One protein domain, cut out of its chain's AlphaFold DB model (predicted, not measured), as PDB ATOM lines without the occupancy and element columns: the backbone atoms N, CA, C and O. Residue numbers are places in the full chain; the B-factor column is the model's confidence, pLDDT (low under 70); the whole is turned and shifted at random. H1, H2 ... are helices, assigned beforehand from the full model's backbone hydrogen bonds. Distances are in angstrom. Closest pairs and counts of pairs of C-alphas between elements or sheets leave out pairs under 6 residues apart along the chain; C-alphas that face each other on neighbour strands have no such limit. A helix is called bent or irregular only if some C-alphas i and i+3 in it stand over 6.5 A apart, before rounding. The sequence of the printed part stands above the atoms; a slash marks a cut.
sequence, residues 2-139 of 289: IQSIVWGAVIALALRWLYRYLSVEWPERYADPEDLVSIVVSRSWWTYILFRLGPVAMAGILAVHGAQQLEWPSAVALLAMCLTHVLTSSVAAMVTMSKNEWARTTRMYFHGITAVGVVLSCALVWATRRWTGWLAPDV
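Overview. This is residues 2 to 139 of the 289 residues of an uncharacterized protein of Dermacoccus abyssi (UniProt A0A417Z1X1). H1, H3b, H4 and H5 form an elongated up-and-down bundle. H3a and H2 lead off its side, and residues 98 to 103 stick out. The printed part, 138 residues with five named helices, is all helix and compact, with a radius of gyration of the C-alphas of 15.8 A, spanning 48 by 30 by 24 A.

Along the chain. Find C-alpha 2 at (0.143, -43.225, -5.077); H1 runs 28.3 A to residue 21. H2 is residues 36 to 42. H3, 45 to 69, assigned as one helix by its hydrogen bonds, is bent, C-alphas 52 and 55 being 6.8 A apart, into H3a, 45 to 52, and H3b, 55 to 69. H4 is 74 to 96. H5, 102 to 128, runs 40.4 A to (-13.438, -40.152, 15.093), only just irregular: C-alphas 102 and 105 are 6.9 A apart.

Arrangement. H4 touches H1, the closest C-alphas being Met 81 and Gly 8 at 4.0 A. H4 and H5 form a hairpin, closest at C-alphas 90 and 111, 5.0 A. Every O i to N i+4 pair is within hydrogen-bond range but in H4, 17 of 19, and H5, 22 of 23.

Size, cuts and confidence. The printed part has no cut; link H1 to H2 is long; pLDDT is under 70 at residues 22 to 42 and 98 to 106.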
ATOM      1  N   ILE A   2      -0.367 -44.514  -4.555       96.94
ATOM      2  CA  ILE A   2       0.143 -43.225  -5.077       96.94
ATOM      3  C   ILE A   2      -0.953 -42.146  -5.096       96.94
ATOM      4  O   ILE A   2      -0.733 -41.047  -4.602       96.94
ATOM      5  N   GLN A   3      -2.159 -42.482  -5.564       96.56
ATOM      6  CA  GLN A   3      -3.312 -41.569  -5.574       96.56
ATOM      7  C   GLN A   3      -3.657 -41.023  -4.177       96.56
ATOM      8  O   GLN A   3      -3.867 -39.824  -4.035       96.56
ATOM      9  N   SER A   4      -3.622 -41.861  -3.131       97.12
ATOM     10  CA  SER A   4      -3.822 -41.424  -1.741       97.12
ATOM     11  C   SER A   4      -2.780 -40.400  -1.302       97.12
ATOM     12  O   SER A   4      -3.124 -39.415  -0.655       97.12
ATOM     13  N   ILE A   5      -1.509 -40.635  -1.648       97.94
ATOM     14  CA  ILE A   5      -0.405 -39.735  -1.296       97.94
ATOM     15  C   ILE A   5      -0.609 -38.382  -1.975       97.94
ATOM     16  O   ILE A   5      -0.563 -37.350  -1.309       97.94
ATOM     17  N   VAL A   6      -0.885 -38.394  -3.283       97.31
ATOM     18  CA  VAL A   6      -1.142 -37.176  -4.062       97.31
ATOM     19  C   VAL A   6      -2.349 -36.421  -3.505       97.31
ATOM     20  O   VAL A   6      -2.257 -35.219  -3.288       97.31
ATOM     21  N   TRP A   7      -3.448 -37.115  -3.197       95.69
ATOM     22  CA  TRP A   7      -4.649 -36.520  -2.608       95.69
ATOM     23  C   TRP A   7      -4.363 -35.813  -1.280       95.69
ATOM     24  O   TRP A   7      -4.683 -34.635  -1.114       95.69
ATOM     25  N   GLY A   8      -3.697 -36.509  -0.354       96.75
ATOM     26  CA  GLY A   8      -3.310 -35.939   0.934       96.75
ATOM     27  C   GLY A   8      -2.394 -34.723   0.784       96.75
ATOM     28  O   GLY A   8      -2.624 -33.692   1.417       96.75
ATOM     29  N   ALA A   9      -1.396 -34.814  -0.098       97.38
ATOM     30  CA  ALA A   9      -0.468 -33.720  -0.366       97.38
ATOM     31  C   ALA A   9      -1.172 -32.493  -0.971       97.38
ATOM     32  O   ALA A   9      -0.932 -31.374  -0.523       97.38
ATOM     33  N   VAL A  10      -2.078 -32.684  -1.936       95.06
ATOM     34  CA  VAL A  10      -2.856 -31.592  -2.548       95.06
ATOM     35  C   VAL A  10      -3.708 -30.875  -1.503       95.06
ATOM     36  O   VAL A  10      -3.691 -29.646  -1.450       95.06
ATOM     37  N   ILE A  11      -4.385 -31.614  -0.621       94.56
ATOM     38  CA  ILE A  11      -5.160 -31.023   0.478       94.56
ATOM     39  C   ILE A  11      -4.258 -30.217   1.421       94.56
ATOM     40  O   ILE A  11      -4.607 -29.098   1.796       94.56
ATOM     41  N   ALA A  12      -3.084 -30.740   1.782       94.69
ATOM     42  CA  ALA A  12      -2.135 -30.026   2.636       94.69
ATOM     43  C   ALA A  12      -1.630 -28.723   1.992       94.69
ATOM     44  O   ALA A  12      -1.488 -27.707   2.678       94.69
ATOM     45  N   LEU A  13      -1.382 -28.734   0.680       92.69
ATOM     46  CA  LEU A  13      -0.980 -27.548  -0.077       92.69
ATOM     47  C   LEU A  13      -2.120 -26.529  -0.196       92.69
ATOM     48  O   LEU A  13      -1.875 -25.335  -0.035       92.69
ATOM     49  N   ALA A  14      -3.358 -26.983  -0.405       90.06
ATOM     50  CA  ALA A  14      -4.537 -26.120  -0.392       90.06
ATOM     51  C   ALA A  14      -4.734 -25.465   0.984       90.06
ATOM     52  O   ALA A  14      -4.960 -24.261   1.072       90.06
ATOM     53  N   LEU A  15      -4.552 -26.227   2.068       88.81
ATOM     54  CA  LEU A  15      -4.576 -25.703   3.432       88.81
ATOM     55  C   LEU A  15      -3.457 -24.676   3.669       88.81
ATOM     56  O   LEU A  15      -3.684 -23.639   4.287       88.81
ATOM     57  N   ARG A  16      -2.248 -24.927   3.154       86.94
ATOM     58  CA  ARG A  16      -1.154 -23.949   3.204       86.94
ATOM     59  C   ARG A  16      -1.524 -22.668   2.456       86.94
ATOM     60  O   ARG A  16      -1.256 -21.581   2.957       86.94
ATOM     61  N   TRP A  17      -2.130 -22.788   1.276       84.88
ATOM     62  CA  TRP A  17      -2.599 -21.637   0.511       84.88
ATOM     63  C   TRP A  17      -3.679 -20.860   1.267       84.88
ATOM     64  O   TRP A  17      -3.577 -19.642   1.345       84.88
ATOM     65  N   LEU A  18      -4.628 -21.545   1.914       82.00
ATOM     66  CA  LEU A  18      -5.638 -20.924   2.775       82.00
ATOM     67  C   LEU A  18      -4.998 -20.102   3.905       82.00
ATOM     68  O   LEU A  18      -5.370 -18.948   4.096       82.00
ATOM     69  N   TYR A  19      -4.007 -20.653   4.614       78.69
ATOM     70  CA  TYR A  19      -3.306 -19.914   5.671       78.69
ATOM     71  C   TYR A  19      -2.553 -18.688   5.147       78.69
ATOM     72  O   TYR A  19      -2.596 -17.635   5.779       78.69
ATOM     73  N   ARG A  20      -1.903 -18.800   3.980       77.38
ATOM     74  CA  ARG A  20      -1.243 -17.656   3.329       77.38
ATOM     75  C   ARG A  20      -2.249 -16.597   2.881       77.38
ATOM     76  O   ARG A  20      -1.998 -15.410   3.031       77.38
ATOM     77  N   TYR A  21      -3.377 -17.033   2.328       73.12
ATOM     78  CA  TYR A  21      -4.422 -16.159   1.813       73.12
ATOM     79  C   TYR A  21      -5.127 -15.376   2.924       73.12
ATOM     80  O   TYR A  21      -5.385 -14.188   2.770       73.12
ATOM     81  N   LEU A  22      -5.380 -16.020   4.065       67.38
ATOM     82  CA  LEU A  22      -5.918 -15.370   5.261       67.38
ATOM     83  C   LEU A  22      -4.874 -14.505   5.995       67.38
ATOM     84  O   LEU A  22      -5.139 -14.061   7.106       67.38
ATOM     85  N   SER A  23      -3.687 -14.299   5.403       58.16
ATOM     86  CA  SER A  23      -2.566 -13.547   5.979       58.16
ATOM     87  C   SER A  23      -2.210 -13.973   7.406       58.16
ATOM     88  O   SER A  23      -1.683 -13.186   8.187       58.16
ATOM     89  N   VAL A  24      -2.442 -15.246   7.741       55.66
ATOM     90  CA  VAL A  24      -2.098 -15.833   9.041       55.66
ATOM     91  C   VAL A  24      -0.608 -16.181   9.035       55.66
ATOM     92  O   VAL A  24      -0.206 -17.331   9.219       55.66
ATOM     93  N   GLU A  25       0.247 -15.193   8.779       48.72
ATOM     94  CA  GLU A  25       1.695 -15.308   8.949       48.72
ATOM     95  C   GLU A  25       2.011 -15.114  10.436       48.72
ATOM     96  O   GLU A  25       2.519 -14.101  10.904       48.72
ATOM     97  N   TRP A  26       1.631 -16.125  11.214       47.62
ATOM     98  CA  TRP A  26       1.916 -16.235  12.639       47.62
ATOM     99  C   TRP A  26       3.061 -17.242  12.818       47.62
ATOM    100  O   TRP A  26       2.911 -18.393  12.375       47.62
ATOM    101  N   PRO A  27       4.204 -16.866  13.426       45.41
ATOM    102  CA  PRO A  27       4.363 -15.894  14.517       45.41
ATOM    103  C   PRO A  27       4.880 -14.499  14.100       45.41
ATOM    104  O   PRO A  27       5.428 -13.792  14.935       45.41
ATOM    105  N   GLU A  28       4.803 -14.108  12.828       48.03
ATOM    106  CA  GLU A  28       5.482 -12.889  12.357       48.03
ATOM    107  C   GLU A  28       4.644 -11.613  12.533       48.03
ATOM    108  O   GLU A  28       5.216 -10.535  12.631       48.03
ATOM    109  N   ARG A  29       3.311 -11.718  12.653       47.50
ATOM    110  CA  ARG A  29       2.414 -10.576  12.911       47.50
ATOM    111  C   ARG A  29       1.443 -10.883  14.056       47.50
ATOM    112  O   ARG A  29       0.307 -11.294  13.832       47.50
ATOM    113  N   TYR A  30       1.905 -10.756  15.301       49.03
ATOM    114  CA  TYR A  30       1.096 -11.062  16.498       49.03
ATOM    115  C   TYR A  30      -0.064 -10.102  16.740       49.03
ATOM    116  O   TYR A  30      -1.039 -10.474  17.383       49.03
ATOM    117  N   ALA A  31       0.014  -8.898  16.201       50.66
ATOM    118  CA  ALA A  31      -1.035  -7.912  16.291       50.66
ATOM    119  C   ALA A  31      -0.745  -6.878  15.218       50.66
ATOM    120  O   ALA A  31      -0.098  -5.871  15.474       50.66
ATOM    121  N   ASP A  32      -1.175  -7.154  13.989       53.72
ATOM    122  CA  ASP A  32      -1.379  -6.033  13.088       53.72
ATOM    123  C   ASP A  32      -2.584  -5.267  13.663       53.72
ATOM    124  O   ASP A  32      -3.674  -5.847  13.748       53.72
ATOM    125  N   PRO A  33      -2.424  -4.016  14.133       51.06
ATOM    126  CA  PRO A  33      -3.537  -3.240  14.672       51.06
ATOM    127  C   PRO A  33      -4.626  -2.987  13.613       51.06
ATOM    128  O   PRO A  33      -5.708  -2.501  13.944       51.06
ATOM    129  N   GLU A  34      -4.358  -3.293  12.341       55.75
ATOM    130  CA  GLU A  34      -5.318  -3.254  11.242       55.75
ATOM    131  C   GLU A  34      -6.043  -4.591  11.003       55.75
ATOM    132  O   GLU A  34      -7.025  -4.614  10.259       55.75
ATOM    133  N   ASP A  35      -5.626  -5.696  11.639       62.31
ATOM    134  CA  ASP A  35      -6.238  -7.014  11.451       62.31
ATOM    135  C   ASP A  35      -7.113  -7.448  12.639       62.31
ATOM    136  O   ASP A  35      -6.667  -7.991  13.656       62.31
ATOM    137  N   LEU A  36      -8.423  -7.278  12.461       61.84
ATOM    138  CA  LEU A  36      -9.446  -7.744  13.396       61.84
ATOM    139  C   LEU A  36      -9.385  -9.254  13.657       61.84
ATOM    140  O   LEU A  36      -9.763  -9.692  14.747       61.84
ATOM    141  N   VAL A  37      -8.913 -10.059  12.698       62.25
ATOM    142  CA  VAL A  37      -8.789 -11.508  12.901       62.25
ATOM    143  C   VAL A  37      -7.693 -11.809  13.905       62.25
ATOM    144  O   VAL A  37      -7.959 -12.551  14.850       62.25
ATOM    145  N   SER A  38      -6.523 -11.181  13.786       63.78
ATOM    146  CA  SER A  38      -5.460 -11.293  14.789       63.78
ATOM    147  C   SER A  38      -5.966 -10.949  16.196       63.78
ATOM    148  O   SER A  38      -5.816 -11.729  17.142       63.78
ATOM    149  N   ILE A  39      -6.716  -9.850  16.308       65.00
ATOM    150  CA  ILE A  39      -7.324  -9.388  17.558       65.00
ATOM    151  C   ILE A  39      -8.328 -10.413  18.128       65.00
ATOM    152  O   ILE A  39      -8.354 -10.670  19.336       65.00
ATOM    153  N   VAL A  40      -9.204 -10.997  17.305       68.38
ATOM    154  CA  VAL A  40     -10.200 -11.987  17.760       68.38
ATOM    155  C   VAL A  40      -9.536 -13.309  18.140       68.38
ATOM    156  O   VAL A  40      -9.866 -13.875  19.185       68.38
ATOM    157  N   VAL A  41      -8.591 -13.783  17.329       65.56
ATOM    158  CA  VAL A  41      -7.892 -15.059  17.527       65.56
ATOM    159  C   VAL A  41      -7.038 -15.031  18.795       65.56
ATOM    160  O   VAL A  41      -7.008 -16.019  19.529       65.56
ATOM    161  N   SER A  42      -6.415 -13.894  19.112       67.69
ATOM    162  CA  SER A  42      -5.561 -13.737  20.295       67.69
ATOM    163  C   SER A  42      -6.340 -13.667  21.620       67.69
ATOM    164  O   SER A  42      -5.764 -13.887  22.690       67.69
ATOM    165  N   ARG A  43      -7.667 -13.449  21.577       71.50
ATOM    166  CA  ARG A  43      -8.518 -13.234  22.766       71.50
ATOM    167  C   ARG A  43      -8.483 -14.389  23.761       71.50
ATOM    168  O   ARG A  43      -8.479 -14.163  24.970       71.50
ATOM    169  N   SER A  44      -8.543 -15.622  23.271       79.44
ATOM    170  CA  SER A  44      -8.606 -16.800  24.128       79.44
ATOM    171  C   SER A  44      -7.797 -17.942  23.543       79.44
ATOM    172  O   SER A  44      -7.728 -18.121  22.327       79.44
ATOM    173  N   TRP A  45      -7.231 -18.754  24.429       80.25
ATOM    174  CA  TRP A  45      -6.462 -19.924  24.036       80.25
ATOM    175  C   TRP A  45      -7.302 -20.929  23.222       80.25
ATOM    176  O   TRP A  45      -6.781 -21.573  22.317       80.25
ATOM    177  N   TRP A  46      -8.613 -21.024  23.476       83.44
ATOM    178  CA  TRP A  46      -9.521 -21.876  22.703       83.44
ATOM    179  C   TRP A  46      -9.740 -21.363  21.281       83.44
ATOM    180  O   TRP A  46      -9.690 -22.150  20.339       83.44
ATOM    181  N   THR A  47      -9.958 -20.055  21.114       79.44
ATOM    182  CA  THR A  47     -10.081 -19.436  19.784       79.44
ATOM    183  C   THR A  47      -8.795 -19.636  18.992       79.44
ATOM    184  O   THR A  47      -8.850 -20.013  17.824       79.44
ATOM    185  N   TYR A  48      -7.647 -19.479  19.654       77.94
ATOM    186  CA  TYR A  48      -6.338 -19.765  19.082       77.94
ATOM    187  C   TYR A  48      -6.220 -21.222  18.607       77.94
ATOM    188  O   TYR A  48      -5.899 -21.470  17.442       77.94
ATOM    189  N   ILE A  49      -6.540 -22.199  19.466       83.94
ATOM    190  CA  ILE A  49      -6.488 -23.621  19.100       83.94
ATOM    191  C   ILE A  49      -7.439 -23.930  17.944       83.94
ATOM    192  O   ILE A  49      -7.044 -24.610  17.000       83.94
ATOM    193  N   LEU A  50      -8.674 -23.432  17.991       86.31
ATOM    194  CA  LEU A  50      -9.671 -23.688  16.955       86.31
ATOM    195  C   LEU A  50      -9.236 -23.109  15.608       86.31
ATOM    196  O   LEU A  50      -9.365 -23.774  14.586       86.31
ATOM    197  N   PHE A  51      -8.672 -21.904  15.599       82.00
ATOM    198  CA  PHE A  51      -8.199 -21.273  14.374       82.00
ATOM    199  C   PHE A  51      -6.970 -21.988  13.784       82.00
ATOM    200  O   PHE A  51      -6.833 -22.080  12.568       82.00
ATOM    201  N   ARG A  52      -6.101 -22.549  14.637       81.75
ATOM    202  CA  ARG A  52      -4.876 -23.260  14.226       81.75
ATOM    203  C   ARG A  52      -5.116 -24.718  13.828       81.75
ATOM    204  O   ARG A  52      -4.474 -25.229  12.914       81.75
ATOM    205  N   LEU A  53      -5.989 -25.419  14.547       90.06
ATOM    206  CA  LEU A  53      -6.197 -26.863  14.395       90.06
ATOM    207  C   LEU A  53      -7.533 -27.209  13.737       90.06
ATOM    208  O   LEU A  53      -7.657 -28.301  13.190       90.06
ATOM    209  N   GLY A  54      -8.508 -26.299  13.736       90.88
ATOM    210  CA  GLY A  54      -9.805 -26.486  13.086       90.88
ATOM    211  C   GLY A  54      -9.682 -26.699  11.575       90.88
ATOM    212  O   GLY A  54     -10.130 -27.739  11.092       90.88
ATOM    213  N   PRO A  55      -9.009 -25.808  10.820       91.00
ATOM    214  CA  PRO A  55      -8.771 -26.018   9.392       91.00
ATOM    215  C   PRO A  55      -7.989 -27.306   9.092       91.00
ATOM    216  O   PRO A  55      -8.289 -27.998   8.123       91.00
ATOM    217  N   VAL A  56      -7.036 -27.676   9.959       94.00
ATOM    218  CA  VAL A  56      -6.292 -28.948   9.866       94.00
ATOM    219  C   VAL A  56      -7.229 -30.143  10.053       94.00
ATOM    220  O   VAL A  56      -7.160 -31.099   9.284       94.00
ATOM    221  N   ALA A  57      -8.133 -30.087  11.036       95.50
ATOM    222  CA  ALA A  57      -9.114 -31.139  11.278       95.50
ATOM    223  C   ALA A  57     -10.077 -31.285  10.091       95.50
ATOM    224  O   ALA A  57     -10.315 -32.401   9.634       95.50
ATOM    225  N   MET A  58     -10.573 -30.172   9.535       93.94
ATOM    226  CA  MET A  58     -11.436 -30.181   8.347       93.94
ATOM    227  C   MET A  58     -10.715 -30.754   7.123       93.94
ATOM    228  O   MET A  58     -11.251 -31.620   6.434       93.94
ATOM    229  N   ALA A  59      -9.466 -30.343   6.893       95.00
ATOM    230  CA  ALA A  59      -8.615 -30.915   5.856       95.00
ATOM    231  C   ALA A  59      -8.385 -32.420   6.074       95.00
ATOM    232  O   ALA A  59      -8.395 -33.194   5.120       95.00
ATOM    233  N   GLY A  60      -8.223 -32.859   7.325       96.94
ATOM    234  CA  GLY A  60      -8.071 -34.270   7.676       96.94
ATOM    235  C   GLY A  60      -9.331 -35.078   7.381       96.94
ATOM    236  O   GLY A  60      -9.240 -36.164   6.813       96.94
ATOM    237  N   ILE A  61     -10.504 -34.542   7.728       96.38
ATOM    238  CA  ILE A  61     -11.811 -35.139   7.418       96.38
ATOM    239  C   ILE A  61     -11.953 -35.294   5.902       96.38
ATOM    240  O   ILE A  61     -12.253 -36.391   5.434       96.38
ATOM    241  N   LEU A  62     -11.651 -34.245   5.130       95.19
ATOM    242  CA  LEU A  62     -11.666 -34.295   3.668       95.19
ATOM    243  C   LEU A  62     -10.662 -35.320   3.110       95.19
ATOM    244  O   LEU A  62     -10.987 -36.066   2.187       95.19
ATOM    245  N   ALA A  63      -9.457 -35.401   3.678       96.69
ATOM    246  CA  ALA A  63      -8.439 -36.356   3.247       96.69
ATOM    247  C   ALA A  63      -8.891 -37.805   3.471       96.69
ATOM    248  O   ALA A  63      -8.758 -38.635   2.571       96.69
ATOM    249  N   VAL A  64      -9.460 -38.102   4.644       97.81
ATOM    250  CA  VAL A  64      -9.929 -39.446   5.004       97.81
ATOM    251  C   VAL A  64     -11.153 -39.843   4.185       97.81
ATOM    252  O   VAL A  64     -11.133 -40.884   3.528       97.81
ATOM    253  N   HIS A  65     -12.207 -39.028   4.216       96.25
ATOM    254  CA  HIS A  65     -13.492 -39.365   3.604       96.25
ATOM    255  C   HIS A  65     -13.466 -39.220   2.087       96.25
ATOM    256  O   HIS A  65     -14.014 -40.069   1.393       96.25
ATOM    257  N   GLY A  66     -12.747 -38.228   1.555       94.19
ATOM    258  CA  GLY A  66     -12.527 -38.106   0.115       94.19
ATOM    259  C   GLY A  66     -11.793 -39.322  -0.454       94.19
ATOM    260  O   GLY A  66     -12.217 -39.886  -1.458       94.19
ATOM    261  N   ALA A  67     -10.755 -39.811   0.237       96.44
ATOM    262  CA  ALA A  67     -10.081 -41.045  -0.165       96.44
ATOM    263  C   ALA A  67     -11.012 -42.268  -0.084       96.44
ATOM    264  O   ALA A  67     -10.981 -43.100  -0.982       96.44
ATOM    265  N   GLN A  68     -11.867 -42.370   0.941       95.50
ATOM    266  CA  GLN A  68     -12.842 -43.467   1.051       95.50
ATOM    267  C   GLN A  68     -13.875 -43.450  -0.076       95.50
ATOM    268  O   GLN A  68     -14.150 -44.495  -0.660       95.50
ATOM    269  N   GLN A  69     -14.410 -42.276  -0.418       94.12
ATOM    270  CA  GLN A  69     -15.338 -42.120  -1.537       94.12
ATOM    271  C   GLN A  69     -14.687 -42.497  -2.876       94.12
ATOM    272  O   GLN A  69     -15.379 -42.960  -3.775       94.12
ATOM    273  N   LEU A  70     -13.371 -42.343  -3.016       94.25
ATOM    274  CA  LEU A  70     -12.612 -42.733  -4.212       94.25
ATOM    275  C   LEU A  70     -12.035 -44.157  -4.131       94.25
ATOM    276  O   LEU A  70     -11.263 -44.548  -5.000       94.25
ATOM    277  N   GLU A  71     -12.403 -44.929  -3.101       95.94
ATOM    278  CA  GLU A  71     -11.932 -46.304  -2.863       95.94
ATOM    279  C   GLU A  71     -10.401 -46.404  -2.695       95.94
ATOM    280  O   GLU A  71      -9.763 -47.421  -2.971       95.94
ATOM    281  N   TRP A  72      -9.785 -45.333  -2.198       97.00
ATOM    282  CA  TRP A  72      -8.356 -45.244  -1.928       97.00
ATOM    283  C   TRP A  72      -8.038 -45.483  -0.444       97.00
ATOM    284  O   TRP A  72      -8.834 -45.149   0.437       97.00
ATOM    285  N   PRO A  73      -6.831 -45.987  -0.112       98.06
ATOM    286  CA  PRO A  73      -6.387 -46.111   1.276       98.06
ATOM    287  C   PRO A  73      -6.390 -44.762   2.017       98.06
ATOM    288  O   PRO A  73      -5.526 -43.911   1.782       98.06
ATOM    289  N   SER A  74      -7.342 -44.566   2.931       97.50
ATOM    290  CA  SER A  74      -7.549 -43.285   3.624       97.50
ATOM    291  C   SER A  74      -6.511 -42.988   4.704       97.50
ATOM    292  O   SER A  74      -6.150 -41.830   4.901       97.50
ATOM    293  N   ALA A  75      -5.955 -44.023   5.344       98.00
ATOM    294  CA  ALA A  75      -4.838 -43.873   6.279       98.00
ATOM    295  C   ALA A  75      -3.611 -43.251   5.591       98.00
ATOM    296  O   ALA A  75      -2.974 -42.354   6.136       98.00
ATOM    297  N   VAL A  76      -3.318 -43.697   4.363       98.19
ATOM    298  CA  VAL A  76      -2.194 -43.189   3.564       98.19
ATOM    299  C   VAL A  76      -2.431 -41.731   3.169       98.19
ATOM    300  O   VAL A  76      -1.506 -40.929   3.243       98.19
ATOM    301  N   ALA A  77      -3.664 -41.373   2.796       98.00
ATOM    302  CA  ALA A  77      -4.010 -39.994   2.460       98.00
ATOM    303  C   ALA A  77      -3.877 -39.049   3.660       98.00
ATOM    304  O   ALA A  77      -3.289 -37.976   3.538       98.00
ATOM    305  N   LEU A  78      -4.362 -39.461   4.834       98.31
ATOM    306  CA  LEU A  78      -4.229 -38.674   6.058       98.31
ATOM    307  C   LEU A  78      -2.763 -38.511   6.479       98.31
ATOM    308  O   LEU A  78      -2.348 -37.408   6.832       98.31
ATOM    309  N   LEU A  79      -1.969 -39.584   6.404       98.25
ATOM    310  CA  LEU A  79      -0.543 -39.531   6.719       98.25
ATOM    311  C   LEU A  79       0.206 -38.599   5.760       98.25
ATOM    312  O   LEU A  79       0.985 -37.762   6.210       98.25
ATOM    313  N   ALA A  80      -0.061 -38.703   4.454       98.12
ATOM    314  CA  ALA A  80       0.526 -37.818   3.454       98.12
ATOM    315  C   ALA A  80       0.144 -36.353   3.706       98.12
ATOM    316  O   ALA A  80       1.024 -35.497   3.716       98.12
ATOM    317  N   MET A  81      -1.130 -36.069   4.003       97.81
ATOM    318  CA  MET A  81      -1.584 -34.723   4.366       97.81
ATOM    319  C   MET A  81      -0.818 -34.186   5.581       97.81
ATOM    320  O   MET A  81      -0.239 -33.101   5.514       97.81
ATOM    321  N   CYS A  82      -0.754 -34.967   6.661       97.81
ATOM    322  CA  CYS A  82      -0.074 -34.582   7.894       97.81
ATOM    323  C   CYS A  82       1.411 -34.272   7.650       97.81
ATOM    324  O   CYS A  82       1.894 -33.211   8.045       97.81
ATOM    325  N   LEU A  83       2.131 -35.174   6.975       97.38
ATOM    326  CA  LEU A  83       3.558 -35.011   6.695       97.38
ATOM    327  C   LEU A  83       3.815 -33.814   5.781       97.38
ATOM    328  O   LEU A  83       4.649 -32.970   6.104       97.38
ATOM    329  N   THR A  84       3.080 -33.694   4.672       96.88
ATOM    330  CA  THR A  84       3.221 -32.556   3.758       96.88
ATOM    331  C   THR A  84       2.931 -31.243   4.476       96.88
ATOM    332  O   THR A  84       3.690 -30.288   4.308       96.88
ATOM    333  N   HIS A  85       1.891 -31.175   5.312       93.88
ATOM    334  CA  HIS A  85       1.572 -29.957   6.046       93.88
ATOM    335  C   HIS A  85       2.683 -29.589   7.036       93.88
ATOM    336  O   HIS A  85       3.203 -28.483   6.952       93.88
ATOM    337  N   VAL A  86       3.114 -30.512   7.906       93.50
ATOM    338  CA  VAL A  86       4.176 -30.255   8.900       93.50
ATOM    339  C   VAL A  86       5.495 -29.848   8.238       93.50
ATOM    340  O   VAL A  86       6.151 -28.911   8.698       93.50
ATOM    341  N   LEU A  87       5.877 -30.514   7.142       93.06
ATOM    342  CA  LEU A  87       7.111 -30.208   6.418       93.06
ATOM    343  C   LEU A  87       7.064 -28.823   5.766       93.06
ATOM    344  O   LEU A  87       8.040 -28.079   5.814       93.06
ATOM    345  N   THR A  88       5.926 -28.460   5.173       89.94
ATOM    346  CA  THR A  88       5.779 -27.199   4.431       89.94
ATOM    347  C   THR A  88       5.411 -25.996   5.300       89.94
ATOM    348  O   THR A  88       5.529 -24.867   4.817       89.94
ATOM    349  N   SER A  89       4.978 -26.211   6.547       85.88
ATOM    350  CA  SER A  89       4.668 -25.158   7.517       85.88
ATOM    351  C   SER A  89       5.733 -25.068   8.614       85.88
ATOM    352  O   SER A  89       6.609 -24.211   8.541       85.88
ATOM    353  N   SER A  90       5.698 -25.956   9.608       84.69
ATOM    354  CA  SER A  90       6.556 -25.890  10.795       84.69
ATOM    355  C   SER A  90       8.031 -26.111  10.480       84.69
ATOM    356  O   SER A  90       8.859 -25.318  10.917       84.69
ATOM    357  N   VAL A  91       8.376 -27.160   9.726       84.31
ATOM    358  CA  VAL A  91       9.790 -27.473   9.440       84.31
ATOM    359  C   VAL A  91      10.389 -26.434   8.503       84.31
ATOM    360  O   VAL A  91      11.468 -25.920   8.781       84.31
ATOM    361  N   ALA A  92       9.670 -26.073   7.435       84.94
ATOM    362  CA  ALA A  92      10.090 -24.999   6.542       84.94
ATOM    363  C   ALA A  92      10.372 -23.705   7.320       84.94
ATOM    364  O   ALA A  92      11.459 -23.156   7.178       84.94
ATOM    365  N   ALA A  93       9.458 -23.282   8.202       79.25
ATOM    366  CA  ALA A  93       9.640 -22.083   9.018       79.25
ATOM    367  C   ALA A  93      10.858 -22.175   9.950       79.25
ATOM    368  O   ALA A  93      11.624 -21.222  10.045       79.25
ATOM    369  N   MET A  94      11.090 -23.324  10.596       80.31
ATOM    370  CA  MET A  94      12.276 -23.525  11.441       80.31
ATOM    371  C   MET A  94      13.591 -23.414  10.652       80.31
ATOM    372  O   MET A  94      14.573 -22.894  11.176       80.31
ATOM    373  N   VAL A  95      13.620 -23.893   9.402       82.06
ATOM    374  CA  VAL A  95      14.827 -23.896   8.557       82.06
ATOM    375  C   VAL A  95      15.093 -22.530   7.921       82.06
ATOM    376  O   VAL A  95      16.249 -22.150   7.761       82.06
ATOM    377  N   THR A  96      14.049 -21.774   7.569       80.56
ATOM    378  CA  THR A  96      14.183 -20.459   6.917       80.56
ATOM    379  C   THR A  96      14.356 -19.295   7.894       80.56
ATOM    380  O   THR A  96      14.493 -18.153   7.462       80.56
ATOM    381  N   MET A  97      14.347 -19.548   9.205       71.56
ATOM    382  CA  MET A  97      14.490 -18.499  10.215       71.56
ATOM    383  C   MET A  97      15.855 -17.808  10.157       71.56
ATOM    384  O   MET A  97      16.907 -18.446  10.223       71.56
ATOM    385  N   SER A  98      15.832 -16.471  10.111       65.94
ATOM    386  CA  SER A  98      17.036 -15.641  10.221       65.94
ATOM    387  C   SER A  98      17.802 -15.958  11.512       65.94
ATOM    388  O   SER A  98      17.187 -16.193  12.555       65.94
ATOM    389  N   LYS A  99      19.138 -15.899  11.470       56.09
ATOM    390  CA  LYS A  99      20.032 -16.257  12.588       56.09
ATOM    391  C   LYS A  99      19.955 -15.342  13.825       56.09
ATOM    392  O   LYS A  99      20.719 -15.576  14.751       56.09
ATOM    393  N   ASN A 100      19.063 -14.349  13.883       55.56
ATOM    394  CA  ASN A 100      18.886 -13.538  15.091       55.56
ATOM    395  C   ASN A 100      18.472 -14.428  16.275       55.56
ATOM    396  O   ASN A 100      17.375 -14.991  16.300       55.56
ATOM    397  N   GLU A 101      19.384 -14.572  17.237       53.03
ATOM    398  CA  GLU A 101      19.383 -15.666  18.216       53.03
ATOM    399  C   GLU A 101      18.255 -15.567  19.249       53.03
ATOM    400  O   GLU A 101      17.721 -16.590  19.673       53.03
ATOM    401  N   TRP A 102      17.827 -14.349  19.585       52.44
ATOM    402  CA  TRP A 102      16.951 -14.095  20.731       52.44
ATOM    403  C   TRP A 102      15.515 -14.613  20.545       52.44
ATOM    404  O   TRP A 102      14.988 -15.354  21.369       52.44
ATOM    405  N   ALA A 103      14.891 -14.307  19.407       61.44
ATOM    406  CA  ALA A 103      13.528 -14.751  19.108       61.44
ATOM    407  C   ALA A 103      13.479 -16.141  18.444       61.44
ATOM    408  O   ALA A 103      12.399 -16.615  18.095       61.44
ATOM    409  N   ARG A 104      14.624 -16.800  18.209       68.81
ATOM    410  CA  ARG A 104      14.670 -18.087  17.496       68.81
ATOM    411  C   ARG A 104      14.157 -19.233  18.360       68.81
ATOM    412  O   ARG A 104      13.336 -20.016  17.894       68.81
ATOM    413  N   THR A 105      14.604 -19.319  19.610       69.44
ATOM    414  CA  THR A 105      14.265 -20.428  20.519       69.44
ATOM    415  C   THR A 105      12.768 -20.473  20.821       69.44
ATOM    416  O   THR A 105      12.123 -21.499  20.617       69.44
ATOM    417  N   THR A 106      12.184 -19.335  21.195       68.62
ATOM    418  CA  THR A 106      10.740 -19.203  21.433       68.62
ATOM    419  C   THR A 106       9.934 -19.556  20.184       68.62
ATOM    420  O   THR A 106       9.014 -20.372  20.244       68.62
ATOM    421  N   ARG A 107      10.323 -19.028  19.015       73.69
ATOM    422  CA  ARG A 107       9.665 -19.356  17.744       73.69
ATOM    423  C   ARG A 107       9.769 -20.845  17.397       73.69
ATOM    424  O   ARG A 107       8.785 -21.440  16.958       73.69
ATOM    425  N   MET A 108      10.913 -21.474  17.659       78.50
ATOM    426  CA  MET A 108      11.108 -22.911  17.467       78.50
ATOM    427  C   MET A 108      10.164 -23.734  18.353       78.50
ATOM    428  O   MET A 108       9.520 -24.656  17.851       78.50
ATOM    429  N   TYR A 109       9.995 -23.372  19.630       80.31
ATOM    430  CA  TYR A 109       9.013 -24.025  20.500       80.31
ATOM    431  C   TYR A 109       7.588 -23.897  19.957       80.31
ATOM    432  O   TYR A 109       6.868 -24.892  19.908       80.31
ATOM    433  N   PHE A 110       7.189 -22.724  19.461       77.94
ATOM    434  CA  PHE A 110       5.854 -22.536  18.884       77.94
ATOM    435  C   PHE A 110       5.608 -23.369  17.627       77.94
ATOM    436  O   PHE A 110       4.537 -23.973  17.487       77.94
ATOM    437  N   HIS A 111       6.584 -23.453  16.722       83.38
ATOM    438  CA  HIS A 111       6.468 -24.328  15.554       83.38
ATOM    439  C   HIS A 111       6.449 -25.810  15.949       83.38
ATOM    440  O   HIS A 111       5.710 -26.583  15.333       83.38
ATOM    441  N   GLY A 112       7.189 -26.191  16.996       85.62
ATOM    442  CA  GLY A 112       7.180 -27.538  17.568       85.62
ATOM    443  C   GLY A 112       5.821 -27.906  18.164       85.62
ATOM    444  O   GLY A 112       5.226 -28.905  17.767       85.62
ATOM    445  N   ILE A 113       5.274 -27.056  19.037       86.12
ATOM    446  CA  ILE A 113       3.935 -27.222  19.624       86.12
ATOM    447  C   ILE A 113       2.870 -27.278  18.523       86.12
ATOM    448  O   ILE A 113       1.988 -28.133  18.560       86.12
ATOM    449  N   THR A 114       2.973 -26.418  17.503       86.12
ATOM    450  CA  THR A 114       2.058 -26.449  16.350       86.12
ATOM    451  C   THR A 114       2.139 -27.786  15.613       86.12
ATOM    452  O   THR A 114       1.101 -28.368  15.305       86.12
ATOM    453  N   ALA A 115       3.346 -28.298  15.347       90.75
ATOM    454  CA  ALA A 115       3.528 -29.573  14.652       90.75
ATOM    455  C   ALA A 115       2.920 -30.738  15.446       90.75
ATOM    456  O   ALA A 115       2.198 -31.559  14.880       90.75
ATOM    457  N   VAL A 116       3.132 -30.768  16.767       93.50
ATOM    458  CA  VAL A 116       2.489 -31.743  17.661       93.50
ATOM    459  C   VAL A 116       0.967 -31.612  17.597       93.50
ATOM    460  O   VAL A 116       0.274 -32.614  17.435       93.50
ATOM    461  N   GLY A 117       0.435 -30.389  17.645       93.12
ATOM    462  CA  GLY A 117      -1.000 -30.131  17.518       93.12
ATOM    463  C   GLY A 117      -1.596 -30.648  16.205       93.12
ATOM    464  O   GLY A 117      -2.673 -31.240  16.215       93.12
ATOM    465  N   VAL A 118      -0.887 -30.498  15.081       94.38
ATOM    466  CA  VAL A 118      -1.298 -31.045  13.773       94.38
ATOM    467  C   VAL A 118      -1.371 -32.571  13.814       94.38
ATOM    468  O   VAL A 118      -2.367 -33.146  13.372       94.38
ATOM    469  N   VAL A 119      -0.349 -33.227  14.372       96.88
ATOM    470  CA  VAL A 119      -0.307 -34.692  14.502       96.88
ATOM    471  C   VAL A 119      -1.457 -35.192  15.377       96.88
ATOM    472  O   VAL A 119      -2.173 -36.113  14.980       96.88
ATOM    473  N   LEU A 120      -1.688 -34.556  16.528       97.06
ATOM    474  CA  LEU A 120      -2.793 -34.895  17.429       97.06
ATOM    475  C   LEU A 120      -4.159 -34.665  16.773       97.06
ATOM    476  O   LEU A 120      -5.050 -35.500  16.915       97.06
ATOM    477  N   SER A 121      -4.318 -33.582  16.009       96.31
ATOM    478  CA  SER A 121      -5.536 -33.303  15.242       96.31
ATOM    479  C   SER A 121      -5.803 -34.396  14.200       96.31
ATOM    480  O   SER A 121      -6.907 -34.937  14.132       96.31
ATOM    481  N   CYS A 122      -4.779 -34.822  13.453       97.38
ATOM    482  CA  CYS A 122      -4.905 -35.929  12.503       97.38
ATOM    483  C   CYS A 122      -5.246 -37.253  13.208       97.38
ATOM    484  O   CYS A 122      -6.121 -37.987  12.748       97.38
ATOM    485  N   ALA A 123      -4.613 -37.547  14.347       97.69
ATOM    486  CA  ALA A 123      -4.930 -38.730  15.145       97.69
ATOM    487  C   ALA A 123      -6.385 -38.709  15.648       97.69
ATOM    488  O   ALA A 123      -7.078 -39.726  15.570       97.69
ATOM    489  N   LEU A 124      -6.877 -37.548  16.093       97.38
ATOM    490  CA  LEU A 124      -8.264 -37.362  16.520       97.38
ATOM    491  C   LEU A 124      -9.248 -37.566  15.363       97.38
ATOM    492  O   LEU A 124     -10.242 -38.278  15.522       97.38
ATOM    493  N   VAL A 125      -8.966 -36.998  14.188       97.50
ATOM    494  CA  VAL A 125      -9.767 -37.219  12.971       97.50
ATOM    495  C   VAL A 125      -9.808 -38.703  12.622       97.50
ATOM    496  O   VAL A 125     -10.875 -39.243  12.332       97.50
ATOM    497  N   TRP A 126      -8.669 -39.394  12.691       98.00
ATOM    498  CA  TRP A 126      -8.621 -40.829  12.437       98.00
ATOM    499  C   TRP A 126      -9.470 -41.610  13.442       98.00
ATOM    500  O   TRP A 126     -10.266 -42.460  13.039       98.00
ATOM    501  N   ALA A 127      -9.342 -41.320  14.737       97.81
ATOM    502  CA  ALA A 127     -10.106 -41.983  15.793       97.81
ATOM    503  C   ALA A 127     -11.621 -41.764  15.637       97.81
ATOM    504  O   ALA A 127     -12.403 -42.700  15.796       97.81
ATOM    505  N   THR A 128     -12.028 -40.558  15.239       97.19
ATOM    506  CA  THR A 128     -13.438 -40.152  15.093       97.19
ATOM    507  C   THR A 128     -14.004 -40.363  13.686       97.19
ATOM    508  O   THR A 128     -15.170 -40.055  13.443       97.19
ATOM    509  N   ARG A 129     -13.235 -40.950  12.754       95.94
ATOM    510  CA  ARG A 129     -13.601 -41.072  11.328       95.94
ATOM    511  C   ARG A 129     -14.968 -41.700  11.065       95.94
ATOM    512  O   ARG A 129     -15.621 -41.352  10.095       95.94
ATOM    513  N   ARG A 130     -15.429 -42.613  11.926       94.94
ATOM    514  CA  ARG A 130     -16.747 -43.256  11.777       94.94
ATOM    515  C   ARG A 130     -17.919 -42.297  12.012       94.94
ATOM    516  O   ARG A 130     -19.019 -42.589  11.565       94.94
ATOM    517  N   TRP A 131     -17.697 -41.187  12.711       95.38
ATOM    518  CA  TRP A 131     -18.738 -40.227  13.095       95.38
ATOM    519  C   TRP A 131     -18.666 -38.917  12.310       95.38
ATOM    520  O   TRP A 131     -19.626 -38.158  12.301       95.38
ATOM    521  N   THR A 132     -17.549 -38.646  11.634       92.50
ATOM    522  CA  THR A 132     -17.312 -37.383  10.917       92.50
ATOM    523  C   THR A 132     -17.650 -37.436   9.428       92.50
ATOM    524  O   THR A 132     -17.433 -36.454   8.728       92.50
ATOM    525  N   GLY A 133     -18.191 -38.550   8.922       86.38
ATOM    526  CA  GLY A 133     -18.468 -38.720   7.486       86.38
ATOM    527  C   GLY A 133     -19.453 -37.707   6.911       86.38
ATOM    528  O   GLY A 133     -19.272 -37.258   5.786       86.38
ATOM    529  N   TRP A 134     -20.438 -37.276   7.701       88.31
ATOM    530  CA  TRP A 134     -21.436 -36.285   7.284       88.31
ATOM    531  C   TRP A 134     -20.863 -34.869   7.094       88.31
ATOM    532  O   TRP A 134     -21.499 -34.042   6.451       88.31
ATOM    533  N   LEU A 135     -19.678 -34.585   7.648       88.75
ATOM    534  CA  LEU A 135     -18.988 -33.302   7.474       88.75
ATOM    535  C   LEU A 135     -18.218 -33.231   6.152       88.75
ATOM    536  O   LEU A 135     -17.845 -32.142   5.718       88.75
ATOM    537  N   ALA A 136     -17.917 -34.378   5.539       86.19
ATOM    538  CA  ALA A 136     -17.140 -34.417   4.316       86.19
ATOM    539  C   ALA A 136     -18.039 -34.138   3.102       86.19
ATOM    540  O   ALA A 136     -19.070 -34.797   2.950       86.19
ATOM    541  N   PRO A 137     -17.655 -33.209   2.209       84.25
ATOM    542  CA  PRO A 137     -18.367 -33.035   0.953       84.25
ATOM    543  C   PRO A 137     -18.228 -34.285   0.072       84.25
ATOM    544  O   PRO A 137     -17.275 -35.061   0.203       84.25
ATOM    545  N   ASP A 138     -19.169 -34.463  -0.856       86.00
ATOM    546  CA  ASP A 138     -19.046 -35.473  -1.907       86.00
ATOM    547  C   ASP A 138     -17.973 -35.046  -2.920       86.00
ATOM    548  O   ASP A 138     -18.124 -34.056  -3.642       86.00
ATOM    549  N   VAL A 139     -16.868 -35.789  -2.958       85.12
ATOM    550  CA  VAL A 139     -15.739 -35.529  -3.852       85.12
ATOM    551  C   VAL A 139     -15.936 -36.124  -5.238       85.12
ATOM    552  O   VAL A 139     -15.258 -35.701  -6.173       85.12
TER     553      VAL A 139